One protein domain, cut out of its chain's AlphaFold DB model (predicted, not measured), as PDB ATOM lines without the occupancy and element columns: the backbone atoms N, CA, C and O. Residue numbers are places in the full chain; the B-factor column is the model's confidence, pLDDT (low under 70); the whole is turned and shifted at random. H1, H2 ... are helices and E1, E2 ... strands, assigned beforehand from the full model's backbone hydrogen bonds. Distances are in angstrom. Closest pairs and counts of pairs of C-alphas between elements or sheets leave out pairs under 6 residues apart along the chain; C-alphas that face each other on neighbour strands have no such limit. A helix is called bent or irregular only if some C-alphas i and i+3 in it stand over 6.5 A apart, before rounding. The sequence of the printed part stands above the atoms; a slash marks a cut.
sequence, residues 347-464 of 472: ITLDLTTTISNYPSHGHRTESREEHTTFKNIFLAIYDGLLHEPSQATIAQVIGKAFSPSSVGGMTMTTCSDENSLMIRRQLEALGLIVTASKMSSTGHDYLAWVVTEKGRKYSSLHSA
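This is residues 347 to 464 of the 472 residues of a protein of Bradyrhizobium sp. LCT2 (UniProt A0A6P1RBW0). Two strand hairpins, set far apart, are joined through a middle made by H1 and H2: at one end E1 and E2 form a long hairpin, with E3 added beside E1 to make a strongly twisted sheet, and at the other end E4 and E5 form a smaller hairpin. H3 spans from the first sheet to the second hairpin and crosses H1 and H2, while H4 lies at the far end beside H1. The printed part has 118 residues with four named helices and five named strands, in the order E1 E2 H1 H2 E3 H3 E4 E5 H4; both sheets, E2 E1 E3 and E4 E5, are antiparallel, and the class is mixed. The whole is compact, with a radius of gyration of the C-alphas of 15.5 A and spans of 47 by 37 by 25 A.

E1, residues 347 to 356, is the inner strand between E2, residues 363 to 373, and E3, residues 410 to 415. E1 and E2 are a hairpin, with N 349 and O 370 2.8 A apart; N 354 and O 412 join E1 and E3 at 2.8 A, also within hydrogen-bond range. E2, H1 (residues 374 to 385), H2 (residues 394 to 401) and E3 make a split strand-helix-strand unit, two strands running the same way with E1 between them; its crossover is right-handed. H2 is on this sheet at the sheet's level, at a height of 2.9 A, and its closest C-alphas to E3 are those of Gly 399 and Thr 414, 4.2 A. H1 and H2 touch about perpendicular at 75 degrees, Ala 380 and Ala 401 having the closest C-alphas, 5.8 A. H3, residues 417 to 429, is on the sheet at a height of 7.3 A; with its residues 417 to 420 it only just touches H2, 3 pairs of C-alphas within 8 A, the closest those of Ala 395 and Ser 420, 5.9 A. E4, residues 433 to 439, and E5, residues 445 to 451, are a hairpin, with N 434 and O 450 2.8 A apart. H4, residues 453 to 463, only just touches H1, with 3 pairs of C-alphas within 8 A, the closest those of Leu 379 and Ser 459, 6.4 A. Every O i to N i+4 pair is within hydrogen-bond range in H2, H3 and H4, and 6 of 8 in H1.

E1 begins at C-alpha 347 (-18.593, 46.443, 21.637) and is 28.6 A long; E2 is 30.3 A. H1 is irregular, C-alphas 380 and 383 being 7.5 A apart. H3 is 18.5 A long, E4 18.7 A and E5 18.8 A. H4 ends at C-alpha 463 (-2.127, 42.129, 34.084).

The C-alphas farthest apart, those of Ser 360 and Lys 454, are 47.9 A apart. The printed part has no cut and no long link. Its mean pLDDT is 84.6, and residues 358 to 362 and 405 to 410 are under 70.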
ATOM      1  N   ILE A 347     -17.801  47.392  22.412       89.94
ATOM      2  CA  ILE A 347     -18.593  46.443  21.637       89.94
ATOM      3  C   ILE A 347     -19.700  45.835  22.496       89.94
ATOM      4  O   ILE A 347     -19.564  45.697  23.715       89.94
ATOM      5  N   THR A 348     -20.773  45.417  21.836       91.06
ATOM      6  CA  THR A 348     -21.866  44.666  22.455       91.06
ATOM      7  C   THR A 348     -21.675  43.181  22.163       91.06
ATOM      8  O   THR A 348     -21.431  42.798  21.020       91.06
ATOM      9  N   LEU A 349     -21.732  42.351  23.202       88.38
ATOM     10  CA  LEU A 349     -21.656  40.900  23.107       88.38
ATOM     11  C   LEU A 349     -23.021  40.277  23.353       88.38
ATOM     12  O   LEU A 349     -23.574  40.401  24.444       88.38
ATOM     13  N   ASP A 350     -23.484  39.508  22.378       89.50
ATOM     14  CA  ASP A 350     -24.676  38.680  22.519       89.50
ATOM     15  C   ASP A 350     -24.286  37.334  23.125       89.50
ATOM     16  O   ASP A 350     -23.593  36.515  22.503       89.50
ATOM     17  N   LEU A 351     -24.729  37.117  24.358       87.88
ATOM     18  CA  LEU A 351     -24.477  35.918  25.138       87.88
ATOM     19  C   LEU A 351     -25.767  35.118  25.269       87.88
ATOM     20  O   LEU A 351     -26.824  35.649  25.601       87.88
ATOM     21  N   THR A 352     -25.672  33.817  25.026       85.94
ATOM     22  CA  THR A 352     -26.767  32.872  25.224       85.94
ATOM     23  C   THR A 352     -26.384  31.904  26.332       85.94
ATOM     24  O   THR A 352     -25.427  31.141  26.198       85.94
ATOM     25  N   THR A 353     -27.125  31.931  27.435       84.56
ATOM     26  CA  THR A 353     -26.940  31.029  28.572       84.56
ATOM     27  C   THR A 353     -28.022  29.964  28.554       84.56
ATOM     28  O   THR A 353     -29.213  30.260  28.593       84.56
ATOM     29  N   THR A 354     -27.605  28.702  28.523       83.25
ATOM     30  CA  THR A 354     -28.493  27.551  28.698       83.25
ATOM     31  C   THR A 354     -28.356  27.038  30.125       83.25
ATOM     32  O   THR A 354     -27.273  26.619  30.545       83.25
ATOM     33  N   ILE A 355     -29.457  27.082  30.872       81.69
ATOM     34  CA  ILE A 355     -29.561  26.628  32.258       81.69
ATOM     35  C   ILE A 355     -30.253  25.266  32.252       81.69
ATOM     36  O   ILE A 355     -31.357  25.116  31.717       81.69
ATOM     37  N   SER A 356     -29.595  24.264  32.836       77.12
ATOM     38  CA  SER A 356     -30.178  22.935  33.038       77.12
ATOM     39  C   SER A 356     -30.607  22.757  34.498       77.12
ATOM     40  O   SER A 356     -29.785  22.822  35.414       77.12
ATOM     41  N   ASN A 357     -31.908  22.542  34.719       71.12
ATOM     42  CA  ASN A 357     -32.497  22.440  36.055       71.12
ATOM     43  C   ASN A 357     -32.704  20.973  36.444       71.12
ATOM     44  O   ASN A 357     -33.752  20.407  36.167       71.12
ATOM     45  N   TYR A 358     -31.759  20.332  37.124       60.34
ATOM     46  CA  TYR A 358     -32.007  18.980  37.650       60.34
ATOM     47  C   TYR A 358     -33.057  19.002  38.784       60.34
ATOM     48  O   TYR A 358     -32.950  19.877  39.647       60.34
ATOM     49  N   PRO A 359     -34.039  18.068  38.859       57.22
ATOM     50  CA  PRO A 359     -34.300  16.885  38.013       57.22
ATOM     51  C   PRO A 359     -35.345  17.087  36.889       57.22
ATOM     52  O   PRO A 359     -35.678  16.148  36.161       57.22
ATOM     53  N   SER A 360     -35.887  18.296  36.730       59.53
ATOM     54  CA  SER A 360     -36.781  18.637  35.619       59.53
ATOM     55  C   SER A 360     -35.994  18.668  34.305       59.53
ATOM     56  O   SER A 360     -35.146  19.526  34.125       59.53
ATOM     57  N   HIS A 361     -36.267  17.783  33.346       61.00
ATOM     58  CA  HIS A 361     -35.560  17.721  32.049       61.00
ATOM     59  C   HIS A 361     -35.822  18.942  31.120       61.00
ATOM     60  O   HIS A 361     -35.800  18.826  29.898       61.00
ATOM     61  N   GLY A 362     -36.122  20.114  31.684       66.88
ATOM     62  CA  GLY A 362     -36.281  21.371  30.976       66.88
ATOM     63  C   GLY A 362     -34.960  22.130  30.896       66.88
ATOM     64  O   GLY A 362     -34.258  22.309  31.895       66.88
ATOM     65  N   HIS A 363     -34.657  22.618  29.699       73.88
ATOM     66  CA  HIS A 363     -33.621  23.615  29.474       73.88
ATOM     67  C   HIS A 363     -34.293  24.977  29.350       73.88
ATOM     68  O   HIS A 363     -35.270  25.116  28.612       73.88
ATOM     69  N   ARG A 364     -33.779  25.980  30.064       79.38
ATOM     70  CA  ARG A 364     -34.141  27.376  29.805       79.38
ATOM     71  C   ARG A 364     -32.968  28.055  29.127       79.38
ATOM     72  O   ARG A 364     -31.838  27.948  29.597       79.38
ATOM     73  N   THR A 365     -33.256  28.741  28.032       81.25
ATOM     74  CA  THR A 365     -32.276  29.545  27.312       81.25
ATOM     75  C   THR A 365     -32.598  31.009  27.541       81.25
ATOM     76  O   THR A 365     -33.739  31.435  27.369       81.25
ATOM     77  N   GLU A 366     -31.591  31.763  27.953       83.75
ATOM     78  CA  GLU A 366     -31.665  33.203  28.150       83.75
ATOM     79  C   GLU A 366     -30.628  33.874  27.261       83.75
ATOM     80  O   GLU A 366     -29.469  33.461  27.238       83.75
ATOM     81  N   SER A 367     -31.053  34.902  26.535       85.56
ATOM     82  CA  SER A 367     -30.167  35.747  25.741       85.56
ATOM     83  C   SER A 367     -29.983  37.082  26.452       85.56
ATOM     84  O   SER A 367     -30.951  37.662  26.948       85.56
ATOM     85  N   ARG A 368     -28.742  37.556  26.519       86.38
ATOM     86  CA  ARG A 368     -28.364  38.812  27.164       86.38
ATOM     87  C   ARG A 368     -27.325  39.538  26.321       86.38
ATOM     88  O   ARG A 368     -26.437  38.907  25.756       86.38
ATOM     89  N   GLU A 369     -27.417  40.858  26.319       88.06
ATOM     90  CA  GLU A 369     -26.403  41.749  25.764       88.06
ATOM     91  C   GLU A 369     -25.469  42.239  26.883       88.06
ATOM     92  O   GLU A 369     -25.916  42.639  27.964       88.06
ATOM     93  N   GLU A 370     -24.162  42.188  26.637       87.06
ATOM     94  CA  GLU A 370     -23.119  42.673  27.544       87.06
ATOM     95  C   GLU A 370     -22.257  43.718  26.822       87.06
ATOM     96  O   GLU A 370     -21.662  43.429  25.784       87.06
ATOM     97  N   HIS A 371     -22.155  44.931  27.370       88.88
ATOM     98  CA  HIS A 371     -21.278  45.973  26.828       88.88
ATOM     99  C   HIS A 371     -19.876  45.849  27.426       88.88
ATOM    100  O   HIS A 371     -19.701  45.857  28.645       88.88
ATOM    101  N   THR A 372     -18.860  45.732  26.576       90.44
ATOM    102  CA  THR A 372     -17.463  45.568  26.998       90.44
ATOM    103  C   THR A 372     -16.508  46.138  25.947       90.44
ATOM    104  O   THR A 372     -16.943  46.743  24.974       90.44
ATOM    105  N   THR A 373     -15.199  45.971  26.121       92.69
ATOM    106  CA  THR A 373     -14.174  46.415  25.161       92.69
ATOM    107  C   THR A 373     -13.352  45.242  24.638       92.69
ATOM    108  O   THR A 373     -13.241  44.203  25.300       92.69
ATOM    109  N   PHE A 374     -12.706  45.402  23.477       90.75
ATOM    110  CA  PHE A 374     -11.788  44.379  22.947       90.75
ATOM    111  C   PHE A 374     -10.650  44.045  23.919       90.75
ATOM    112  O   PHE A 374     -10.242  42.888  24.014       90.75
ATOM    113  N   LYS A 375     -10.169  45.034  24.677       90.94
ATOM    114  CA  LYS A 375      -9.189  44.874  25.752       90.94
ATOM    115  C   LYS A 375      -9.709  43.954  26.846       90.94
ATOM    116  O   LYS A 375      -9.033  42.987  27.187       90.94
ATOM    117  N   ASN A 376     -10.898  44.232  27.376       89.38
ATOM    118  CA  ASN A 376     -11.484  43.430  28.448       89.38
ATOM    119  C   ASN A 376     -11.744  41.998  27.981       89.38
ATOM    120  O   ASN A 376     -11.437  41.059  28.708       89.38
ATOM    121  N   ILE A 377     -12.226  41.824  26.747       91.06
ATOM    122  CA  ILE A 377     -12.402  40.500  26.142       91.06
ATOM    123  C   ILE A 377     -11.068  39.776  26.047       91.06
ATOM    124  O   ILE A 377     -10.964  38.662  26.548       91.06
ATOM    125  N   PHE A 378     -10.053  40.398  25.438       92.31
ATOM    126  CA  PHE A 378      -8.743  39.781  25.243       92.31
ATOM    127  C   PHE A 378      -8.116  39.343  26.567       92.31
ATOM    128  O   PHE A 378      -7.625  38.221  26.655       92.31
ATOM    129  N   LEU A 379      -8.165  40.195  27.597       90.81
ATOM    130  CA  LEU A 379      -7.641  39.871  28.925       90.81
ATOM    131  C   LEU A 379      -8.446  38.753  29.600       90.81
ATOM    132  O   LEU A 379      -7.848  37.848  30.174       90.81
ATOM    133  N   ALA A 380      -9.776  38.765  29.482       89.44
ATOM    134  CA  ALA A 380     -10.639  37.758  30.099       89.44
ATOM    135  C   ALA A 380     -10.498  36.367  29.453       89.44
ATOM    136  O   ALA A 380     -10.607  35.352  30.138       89.44
ATOM    137  N   ILE A 381     -10.225  36.303  28.145       91.88
ATOM    138  CA  ILE A 381     -10.012  35.034  27.430       91.88
ATOM    139  C   ILE A 381      -8.538  34.629  27.330       91.88
ATOM    140  O   ILE A 381      -8.261  33.546  26.816       91.88
ATOM    141  N   TYR A 382      -7.595  35.457  27.796       91.50
ATOM    142  CA  TYR A 382      -6.155  35.262  27.588       91.50
ATOM    143  C   TYR A 382      -5.671  33.881  28.047       91.50
ATOM    144  O   TYR A 382      -5.005  33.181  27.284       91.50
ATOM    145  N   ASP A 383      -6.066  33.452  29.246       88.69
ATOM    146  CA  ASP A 383      -5.703  32.134  29.780       88.69
ATOM    147  C   ASP A 383      -6.297  30.995  28.940       88.69
ATOM    148  O   ASP A 383      -5.643  29.985  28.686       88.69
ATOM    149  N   GLY A 384      -7.516  31.185  28.426       87.38
ATOM    150  CA  GLY A 384      -8.141  30.260  27.484       87.38
ATOM    151  C   GLY A 384      -7.393  30.185  26.152       87.38
ATOM    152  O   GLY A 384      -7.245  29.097  25.603       87.38
ATOM    153  N   LEU A 385      -6.865  31.310  25.655       90.69
ATOM    154  CA  LEU A 385      -6.082  31.375  24.416       90.69
ATOM    155  C   LEU A 385      -4.724  30.665  24.519       90.69
ATOM    156  O   LEU A 385      -4.200  30.222  23.499       90.69
ATOM    157  N   LEU A 386      -4.155  30.507  25.721       88.62
ATOM    158  CA  LEU A 386      -2.919  29.734  25.919       88.62
ATOM    159  C   LEU A 386      -3.097  28.240  25.611       88.62
ATOM    160  O   LEU A 386      -2.117  27.571  25.285       88.62
ATOM    161  N   HIS A 387      -4.332  27.737  25.675       88.44
ATOM    162  CA  HIS A 387      -4.694  26.375  25.277       88.44
ATOM    163  C   HIS A 387      -5.057  26.251  23.790       88.44
ATOM    164  O   HIS A 387      -5.488  25.185  23.361       88.44
ATOM    165  N   GLU A 388      -4.879  27.326  23.015       89.56
ATOM    166  CA  GLU A 388      -5.049  27.361  21.559       89.56
ATOM    167  C   GLU A 388      -6.417  26.830  21.088       89.56
ATOM    168  O   GLU A 388      -6.499  25.878  20.305       89.56
ATOM    169  N   PRO A 389      -7.524  27.429  21.569       89.00
ATOM    170  CA  PRO A 389      -8.867  26.940  21.305       89.00
ATOM    171  C   PRO A 389      -9.184  26.987  19.809       89.00
ATOM    172  O   PRO A 389      -8.755  27.886  19.077       89.00
ATOM    173  N   SER A 390      -9.986  26.023  19.361       90.44
ATOM    174  CA  SER A 390     -10.507  26.018  17.998       90.44
ATOM    175  C   SER A 390     -11.580  27.092  17.808       90.44
ATOM    176  O   SER A 390     -12.253  27.493  18.763       90.44
ATOM    177  N   GLN A 391     -11.819  27.490  16.556       86.38
ATOM    178  CA  GLN A 391     -12.936  28.376  16.199       86.38
ATOM    179  C   GLN A 391     -14.295  27.877  16.727       86.38
ATOM    180  O   GLN A 391     -15.149  28.690  17.051       86.38
ATOM    181  N   ALA A 392     -14.497  26.562  16.842       83.44
ATOM    182  CA  ALA A 392     -15.739  25.993  17.367       83.44
ATOM    183  C   ALA A 392     -15.863  26.119  18.898       83.44
ATOM    184  O   ALA A 392     -16.966  26.146  19.432       83.44
ATOM    185  N   THR A 393     -14.737  26.204  19.615       87.75
ATOM    186  CA  THR A 393     -14.711  26.221  21.091       87.75
ATOM    187  C   THR A 393     -14.607  27.643  21.646       87.75
ATOM    188  O   THR A 393     -15.003  27.904  22.780       87.75
ATOM    189  N   ILE A 394     -14.105  28.601  20.857       89.88
ATOM    190  CA  ILE A 394     -13.852  29.970  21.326       89.88
ATOM    191  C   ILE A 394     -15.121  30.684  21.815       89.88
ATOM    192  O   ILE A 394     -15.063  31.425  22.792       89.88
ATOM    193  N   ALA A 395     -16.282  30.408  21.212       89.12
ATOM    194  CA  ALA A 395     -17.562  30.964  21.646       89.12
ATOM    195  C   ALA A 395     -17.919  30.556  23.089       89.12
ATOM    196  O   ALA A 395     -18.458  31.368  23.844       89.12
ATOM    197  N   GLN A 396     -17.565  29.330  23.495       88.50
ATOM    198  CA  GLN A 396     -17.715  28.845  24.871       88.50
ATOM    199  C   GLN A 396     -16.675  29.463  25.809       88.50
ATOM    200  O   GLN A 396     -16.996  29.783  26.948       88.50
ATOM    201  N   VAL A 397     -15.435  29.662  25.346       89.25
ATOM    202  CA  VAL A 397     -14.377  30.314  26.141       89.25
ATOM    203  C   VAL A 397     -14.755  31.763  26.455       89.25
ATOM    204  O   VAL A 397     -14.683  32.171  27.613       89.25
ATOM    205  N   ILE A 398     -15.224  32.510  25.450       90.00
ATOM    206  CA  ILE A 398     -15.738  33.875  25.621       90.00
ATOM    207  C   ILE A 398     -16.958  33.855  26.548       90.00
ATOM    208  O   ILE A 398     -16.992  34.586  27.532       90.00
ATOM    209  N   GLY A 399     -17.936  32.982  26.292       88.06
ATOM    210  CA  GLY A 399     -19.147  32.910  27.109       88.06
ATOM    211  C   GLY A 399     -18.883  32.531  28.571       88.06
ATOM    212  O   GLY A 399     -19.514  33.080  29.470       88.06
ATOM    213  N   LYS A 400     -17.906  31.657  28.841       86.94
ATOM    214  CA  LYS A 400     -17.464  31.320  30.203       86.94
ATOM    215  C   LYS A 400     -16.861  32.532  30.915       86.94
ATOM    216  O   LYS A 400     -17.151  32.735  32.094       86.94
ATOM    217  N   ALA A 401     -16.056  33.329  30.213       86.75
ATOM    218  CA  ALA A 401     -15.404  34.512  30.773       86.75
ATOM    219  C   ALA A 401     -16.405  35.595  31.224       86.75
ATOM    220  O   ALA A 401     -16.144  36.292  32.200       86.75
ATOM    221  N   PHE A 402     -17.566  35.678  30.569       86.81
ATOM    222  CA  PHE A 402     -18.649  36.619  30.890       86.81
ATOM    223  C   PHE A 402     -19.879  35.930  31.512       86.81
ATOM    224  O   PHE A 402     -20.991  36.451  31.463       86.81
ATOM    225  N   SER A 403     -19.706  34.735  32.085       81.69
ATOM    226  CA  SER A 403     -20.821  34.004  32.693       81.69
ATOM    227  C   SER A 403     -21.285  34.656  34.010       81.69
ATOM    228  O   SER A 403     -20.455  35.111  34.802       81.69
ATOM    229  N   PRO A 404     -22.605  34.708  34.281       74.31
ATOM    230  CA  PRO A 404     -23.122  35.284  35.518       74.31
ATOM    231  C   PRO A 404     -22.704  34.430  36.720       74.31
ATOM    232  O   PRO A 404     -22.912  33.219  36.744       74.31
ATOM    233  N   SER A 405     -22.158  35.066  37.757       63.38
ATOM    234  CA  SER A 405     -21.610  34.380  38.937       63.38
ATOM    235  C   SER A 405     -22.661  33.747  39.870       63.38
ATOM    236  O   SER A 405     -22.297  33.228  40.922       63.38
ATOM    237  N   SER A 406     -23.956  33.807  39.541       57.62
ATOM    238  CA  SER A 406     -25.051  33.618  40.506       57.62
ATOM    239  C   SER A 406     -26.214  32.731  40.044       57.62
ATOM    240  O   SER A 406     -27.319  32.848  40.575       57.62
ATOM    241  N   VAL A 407     -26.004  31.809  39.103       57.44
ATOM    242  CA  VAL A 407     -27.074  30.897  38.668       57.44
ATOM    243  C   VAL A 407     -26.868  29.516  39.291       57.44
ATOM    244  O   VAL A 407     -25.885  28.835  39.013       57.44
ATOM    245  N   GLY A 408     -27.789  29.096  40.162       57.53
ATOM    246  CA  GLY A 408     -27.798  27.740  40.711       57.53
ATOM    247  C   GLY A 408     -28.145  26.715  39.627       57.53
ATOM    248  O   GLY A 408     -29.211  26.806  39.026       57.53
ATOM    249  N   GLY A 409     -27.252  25.753  39.378       65.06
ATOM    250  CA  GLY A 409     -27.407  24.708  38.355       65.06
ATOM    251  C   GLY A 409     -26.184  24.583  37.442       65.06
ATOM    252  O   GLY A 409     -25.209  25.315  37.590       65.06
ATOM    253  N   MET A 410     -26.210  23.640  36.494       66.44
ATOM    254  CA  MET A 410     -25.165  23.538  35.469       66.44
ATOM    255  C   MET A 410     -25.530  24.473  34.313       66.44
ATOM    256  O   MET A 410     -26.507  24.236  33.593       66.44
ATOM    257  N   THR A 411     -24.759  25.550  34.169       75.44
ATOM    258  CA  THR A 411     -24.967  26.593  33.159       75.44
ATOM    259  C   THR A 411     -23.879  26.581  32.100       75.44
ATOM    260  O   THR A 411     -22.691  26.588  32.426       75.44
ATOM    261  N   MET A 412     -24.280  26.643  30.832       81.50
ATOM    262  CA  MET A 412     -23.370  26.824  29.706       81.50
ATOM    263  C   MET A 412     -23.705  28.137  29.006       81.50
ATOM    264  O   MET A 412     -24.806  28.292  28.486       81.50
ATOM    265  N   THR A 413     -22.757  29.073  29.003       84.69
ATOM    266  CA  THR A 413     -22.892  30.360  28.311       84.69
ATOM    267  C   THR A 413     -22.007  30.358  27.077       84.69
ATOM    268  O   THR A 413     -20.829  30.009  27.161       84.69
ATOM    269  N   THR A 414     -22.569  30.747  25.939       87.25
ATOM    270  CA  THR A 414     -21.868  30.847  24.658       87.25
ATOM    271  C   THR A 414     -22.100  32.209  24.031       87.25
ATOM    272  O   THR A 414     -23.191  32.765  24.125       87.25
ATOM    273  N   CYS A 415     -21.075  32.739  23.375       90.31
ATOM    274  CA  CYS A 415     -21.196  33.933  22.547       90.31
ATOM    275  C   CYS A 415     -21.794  33.584  21.172       90.31
ATOM    276  O   CYS A 415     -21.599  32.467  20.692       90.31
ATOM    277  N   SER A 416     -22.493  34.531  20.542       90.12
ATOM    278  CA  SER A 416     -22.926  34.416  19.142       90.12
ATOM    279  C   SER A 416     -21.741  34.162  18.195       90.12
ATOM    280  O   SER A 416     -20.652  34.725  18.363       90.12
ATOM    281  N   ASP A 417     -21.961  33.346  17.163       87.06
ATOM    282  CA  ASP A 417     -20.947  33.027  16.152       87.06
ATOM    283  C   ASP A 417     -20.454  34.284  15.420       87.06
ATOM    284  O   ASP A 417     -19.255  34.414  15.156       87.06
ATOM    285  N   GLU A 418     -21.347  35.242  15.153       88.69
ATOM    286  CA  GLU A 418     -21.016  36.517  14.506       88.69
ATOM    287  C   GLU A 418     -20.033  37.336  15.353       88.69
ATOM    288  O   GLU A 418     -18.977  37.755  14.863       88.69
ATOM    289  N   ASN A 419     -20.309  37.448  16.654       90.31
ATOM    290  CA  ASN A 419     -19.435  38.125  17.609       90.31
ATOM    291  C   ASN A 419     -18.083  37.407  17.729       90.31
ATOM    292  O   ASN A 419     -17.037  38.058  17.727       90.31
ATOM    293  N   SER A 420     -18.067  36.068  17.737       89.19
ATOM    294  CA  SER A 420     -16.818  35.292  17.771       89.19
ATOM    295  C   SER A 420     -15.917  35.564  16.553       89.19
ATOM    296  O   SER A 420     -14.696  35.690  16.688       89.19
ATOM    297  N   LEU A 421     -16.504  35.709  15.359       91.44
ATOM    298  CA  LEU A 421     -15.782  36.000  14.119       91.44
ATOM    299  C   LEU A 421     -15.311  37.455  14.057       91.44
ATOM    300  O   LEU A 421     -14.197  37.711  13.589       91.44
ATOM    301  N   MET A 422     -16.129  38.397  14.530       91.44
ATOM    302  CA  MET A 422     -15.762  39.810  14.629       91.44
ATOM    303  C   MET A 422     -14.555  39.998  15.554       91.44
ATOM    304  O   MET A 422     -13.561  40.606  15.155       91.44
ATOM    305  N   ILE A 423     -14.609  39.410  16.755       91.94
ATOM    306  CA  ILE A 423     -13.524  39.468  17.743       91.94
ATOM    307  C   ILE A 423     -12.238  38.891  17.159       91.94
ATOM    308  O   ILE A 423     -11.182  39.505  17.289       91.94
ATOM    309  N   ARG A 424     -12.324  37.759  16.448       92.56
ATOM    310  CA  ARG A 424     -11.165  37.166  15.776       92.56
ATOM    311  C   ARG A 424     -10.483  38.150  14.839       92.56
ATOM    312  O   ARG A 424      -9.297  38.419  14.989       92.56
ATOM    313  N   ARG A 425     -11.248  38.690  13.885       92.38
ATOM    314  CA  ARG A 425     -10.733  39.589  12.845       92.38
ATOM    315  C   ARG A 425     -10.094  40.822  13.472       92.38
ATOM    316  O   ARG A 425      -9.029  41.238  13.028       92.38
ATOM    317  N   GLN A 426     -10.710  41.369  14.521       91.25
ATOM    318  CA  GLN A 426     -10.179  42.548  15.191       91.25
ATOM    319  C   GLN A 426      -8.890  42.251  15.963       91.25
ATOM    320  O   GLN A 426      -7.922  42.999  15.853       91.25
ATOM    321  N   LEU A 427      -8.836  41.151  16.715       91.75
ATOM    322  CA  LEU A 427      -7.631  40.775  17.457       91.75
ATOM    323  C   LEU A 427      -6.473  40.381  16.523       91.75
ATOM    324  O   LEU A 427      -5.315  40.656  16.847       91.75
ATOM    325  N   GLU A 428      -6.772  39.789  15.362       92.06
ATOM    326  CA  GLU A 428      -5.799  39.547  14.287       92.06
ATOM    327  C   GLU A 428      -5.298  40.866  13.682       92.06
ATOM    328  O   GLU A 428      -4.089  41.053  13.548       92.06
ATOM    329  N   ALA A 429      -6.192  41.817  13.388       90.44
ATOM    330  CA  ALA A 429      -5.829  43.130  12.849       90.44
ATOM    331  C   ALA A 429      -4.961  43.948  13.823       90.44
ATOM    332  O   ALA A 429      -4.002  44.601  13.417       90.44
ATOM    333  N   LEU A 430      -5.239  43.859  15.128       89.31
ATOM    334  CA  LEU A 430      -4.416  44.468  16.179       89.31
ATOM    335  C   LEU A 430      -3.071  43.740  16.384       89.31
ATOM    336  O   LEU A 430      -2.177  44.259  17.070       89.31
ATOM    337  N   GLY A 431      -2.908  42.558  15.781       89.56
ATOM    338  CA  GLY A 431      -1.727  41.707  15.877       89.56
ATOM    339  C   GLY A 431      -1.579  41.010  17.229       89.56
ATOM    340  O   GLY A 431      -0.469  40.616  17.580       89.56
ATOM    341  N   LEU A 432      -2.656  40.895  18.013       90.88
ATOM    342  CA  LEU A 432      -2.655  40.255  19.336       90.88
ATOM    343  C   LEU A 432      -2.740  38.725  19.232       90.88
ATOM    344  O   LEU A 432      -2.165  38.014  20.060       90.88
ATOM    345  N   ILE A 433      -3.413  38.225  18.194       93.44
ATOM    346  CA  ILE A 433      -3.531  36.796  17.884       93.44
ATOM    347  C   ILE A 433      -3.227  36.534  16.404       93.44
ATOM    348  O   ILE A 433      -3.262  37.446  15.582       93.44
ATOM    349  N   VAL A 434      -2.950  35.277  16.073       93.50
ATOM    350  CA  VAL A 434      -2.866  34.739  14.710       93.50
ATOM    351  C   VAL A 434      -3.623  33.417  14.685       93.50
ATOM    352  O   VAL A 434      -3.561  32.641  15.641       93.50
ATOM    353  N   THR A 435      -4.326  33.133  13.594       90.62
ATOM    354  CA  THR A 435      -4.908  31.812  13.367       90.62
ATOM    355  C   THR A 435      -3.910  30.858  12.714       90.62
ATOM    356  O   THR A 435      -3.236  31.195  11.742       90.62
ATOM    357  N   ALA A 436      -3.805  29.644  13.253       88.75
ATOM    358  CA  ALA A 436      -2.958  28.586  12.707       88.75
ATOM    359  C   ALA A 436      -3.777  27.310  12.492       88.75
ATOM    360  O   ALA A 436      -4.567  26.926  13.356       88.75
ATOM    361  N   SER A 437      -3.579  26.643  11.351       87.50
ATOM    362  CA  SER A 437      -4.147  25.310  11.128       87.50
ATOM    363  C   SER A 437      -3.367  24.284  11.947       87.50
ATOM    364  O   SER A 437      -2.137  24.227  11.855       87.50
ATOM    365  N   LYS A 438      -4.067  23.495  12.764       86.50
ATOM    366  CA  LYS A 438      -3.483  22.423  13.576       86.50
ATOM    367  C   LYS A 438      -4.252  21.123  13.377       86.50
ATOM    368  O   LYS A 438      -5.461  21.140  13.175       86.50
ATOM    369  N   MET A 439      -3.545  19.999  13.481       84.00
ATOM    370  CA  MET A 439      -4.155  18.669  13.437       84.00
ATOM    371  C   MET A 439      -4.590  18.236  14.838       84.00
ATOM    372  O   MET A 439      -3.812  18.310  15.791       84.00
ATOM    373  N   SER A 440      -5.830  17.769  14.965       78.62
ATOM    374  CA  SER A 440      -6.330  17.099  16.169       78.62
ATOM    375  C   SER A 440      -5.695  15.711  16.331       78.62
ATOM    376  O   SER A 440      -5.249  15.101  15.359       78.62
ATOM    377  N   SER A 441      -5.736  15.155  17.546       75.88
ATOM    378  CA  SER A 441      -5.374  13.753  17.822       75.88
ATOM    379  C   SER A 441      -6.205  12.746  17.014       75.88
ATOM    380  O   SER A 441      -5.771  11.619  16.795       75.88
ATOM    381  N   THR A 442      -7.378  13.166  16.536       75.31
ATOM    382  CA  THR A 442      -8.284  12.394  15.676       75.31
ATOM    383  C   THR A 442      -8.011  12.566  14.174       75.31
ATOM    384  O   THR A 442      -8.756  12.022  13.366       75.31
ATOM    385  N   GLY A 443      -6.977  13.322  13.780       76.06
ATOM    386  CA  GLY A 443      -6.565  13.496  12.379       76.06
ATOM    387  C   GLY A 443      -7.373  14.516  11.566       76.06
ATOM    388  O   GLY A 443      -7.227  14.570  10.350       76.06
ATOM    389  N   HIS A 444      -8.225  15.316  12.213       79.81
ATOM    390  CA  HIS A 444      -8.948  16.416  11.567       79.81
ATOM    391  C   HIS A 444      -8.230  17.751  11.779       79.81
ATOM    392  O   HIS A 444      -7.802  18.050  12.899       79.81
ATOM    393  N   ASP A 445      -8.160  18.562  10.725       83.62
ATOM    394  CA  ASP A 445      -7.627  19.922  10.780       83.62
ATOM    395  C   ASP A 445      -8.631  20.875  11.436       83.62
ATOM    396  O   ASP A 445      -9.823  20.868  11.118       83.62
ATOM    397  N   TYR A 446      -8.148  21.727  12.336       85.56
ATOM    398  CA  TYR A 446      -8.928  22.807  12.930       85.56
ATOM    399  C   TYR A 446      -8.140  24.115  12.958       85.56
ATOM    400  O   TYR A 446      -6.910  24.142  13.023       85.56
ATOM    401  N   LEU A 447      -8.875  25.226  12.930       88.19
ATOM    402  CA  LEU A 447      -8.304  26.564  13.020       88.19
ATOM    403  C   LEU A 447      -8.178  26.971  14.492       88.19
ATOM    404  O   LEU A 447      -9.193  27.219  15.150       88.19
ATOM    405  N   ALA A 448      -6.947  27.018  14.997       89.44
ATOM    406  CA  ALA A 448      -6.620  27.378  16.371       89.44
ATOM    407  C   ALA A 448      -6.300  28.872  16.491       89.44
ATOM    408  O   ALA A 448      -5.640  29.439  15.615       89.44
ATOM    409  N   TRP A 449      -6.724  29.506  17.584       93.44
ATOM    410  CA  TRP A 449      -6.330  30.879  17.911       93.44
ATOM    411  C   TRP A 449      -5.040  30.857  18.729       93.44
ATOM    412  O   TRP A 449      -5.017  30.318  19.832       93.44
ATOM    413  N   VAL A 450      -3.970  31.452  18.204       92.50
ATOM    414  CA  VAL A 450      -2.641  31.454  18.829       92.50
ATOM    415  C   VAL A 450      -2.238  32.881  19.196       92.50
ATOM    416  O   VAL A 450      -2.304  33.790  18.373       92.50
ATOM    417  N   VAL A 451      -1.794  33.095  20.436       92.69
ATOM    418  CA  VAL A 451      -1.360  34.416  20.921       92.69
ATOM    419  C   VAL A 451       0.028  34.774  20.381       92.69
ATOM    420  O   VAL A 451       0.973  33.991  20.510       92.69
ATOM    421  N   THR A 452       0.182  35.983  19.832       91.94
ATOM    422  CA  THR A 452       1.470  36.493  19.325       91.94
ATOM    423  C   THR A 452       2.379  37.001  20.451       91.94
ATOM    424  O   THR A 452       1.947  37.212  21.585       91.94
ATOM    425  N   GLU A 453       3.653  37.281  20.154       85.19
ATOM    426  CA  GLU A 453       4.549  37.943  21.116       85.19
ATOM    427  C   GLU A 453       4.020  39.330  21.532       85.19
ATOM    428  O   GLU A 453       4.095  39.700  22.706       85.19
ATOM    429  N   LYS A 454       3.407  40.064  20.591       87.12
ATOM    430  CA  LYS A 454       2.729  41.340  20.851       87.12
ATOM    431  C   LYS A 454       1.555  41.155  21.820       87.12
ATOM    432  O   LYS A 454       1.445  41.915  22.777       87.12
ATOM    433  N   GLY A 455       0.735  40.119  21.625       87.00
ATOM    434  CA  GLY A 455      -0.371  39.765  22.521       87.00
ATOM    435  C   GLY A 455       0.086  39.381  23.930       87.00
ATOM    436  O   GLY A 455      -0.498  39.836  24.913       87.00
ATOM    437  N   ARG A 456       1.180  38.618  24.048       87.56
ATOM    438  CA  ARG A 456       1.788  38.276  25.348       87.56
ATOM    439  C   ARG A 456       2.307  39.516  26.076       87.56
ATOM    440  O   ARG A 456       2.018  39.681  27.255       87.56
ATOM    441  N   LYS A 457       3.022  40.409  25.379       85.88
ATOM    442  CA  LYS A 457       3.487  41.692  25.943       85.88
ATOM    443  C   LYS A 457       2.315  42.569  26.384       85.88
ATOM    444  O   LYS A 457       2.356  43.115  27.481       85.88
ATOM    445  N   TYR A 458       1.264  42.655  25.567       87.81
ATOM    446  CA  TYR A 458       0.056  43.414  25.884       87.81
ATOM    447  C   TYR A 458      -0.643  42.885  27.147       87.81
ATOM    448  O   TYR A 458      -0.943  43.667  28.047       87.81
ATOM    449  N   SER A 459      -0.816  41.564  27.267       86.81
ATOM    450  CA  SER A 459      -1.362  40.943  28.483       86.81
ATOM    451  C   SER A 459      -0.474  41.205  29.700       86.81
ATOM    452  O   SER A 459      -0.958  41.702  30.712       86.81
ATOM    453  N   SER A 460       0.842  40.991  29.597       84.56
ATOM    454  CA  SER A 460       1.776  41.255  30.700       84.56
ATOM    455  C   SER A 460       1.743  42.711  31.177       84.56
ATOM    456  O   SER A 460       1.803  42.950  32.376       84.56
ATOM    457  N   LEU A 461       1.617  43.691  30.275       83.25
ATOM    458  CA  LEU A 461       1.543  45.115  30.635       83.25
ATOM    459  C   LEU A 461       0.262  45.485  31.396       83.25
ATOM    460  O   LEU A 461       0.296  46.377  32.248       83.25
ATOM    461  N   HIS A 462      -0.858  44.837  31.074       82.38
ATOM    462  CA  HIS A 462      -2.164  45.137  31.660       82.38
ATOM    463  C   HIS A 462      -2.515  44.263  32.871       82.38
ATOM    464  O   HIS A 462      -3.271  44.713  33.727       82.38
ATOM    465  N   SER A 463      -1.930  43.069  32.974       77.44
ATOM    466  CA  SER A 463      -2.127  42.129  34.084       77.44
ATOM    467  C   SER A 463      -1.044  42.239  35.167       77.44
ATOM    468  O   SER A 463      -1.193  41.664  36.245       77.44
ATOM    469  N   ALA A 464       0.057  42.961  34.916       75.38
ATOM    470  CA  ALA A 464       1.098  43.179  35.918       75.38
ATOM    471  C   ALA A 464       0.603  44.057  37.078       75.38
ATOM    472  O   ALA A 464       0.095  45.163  36.882       75.38
TER     473      ALA A 464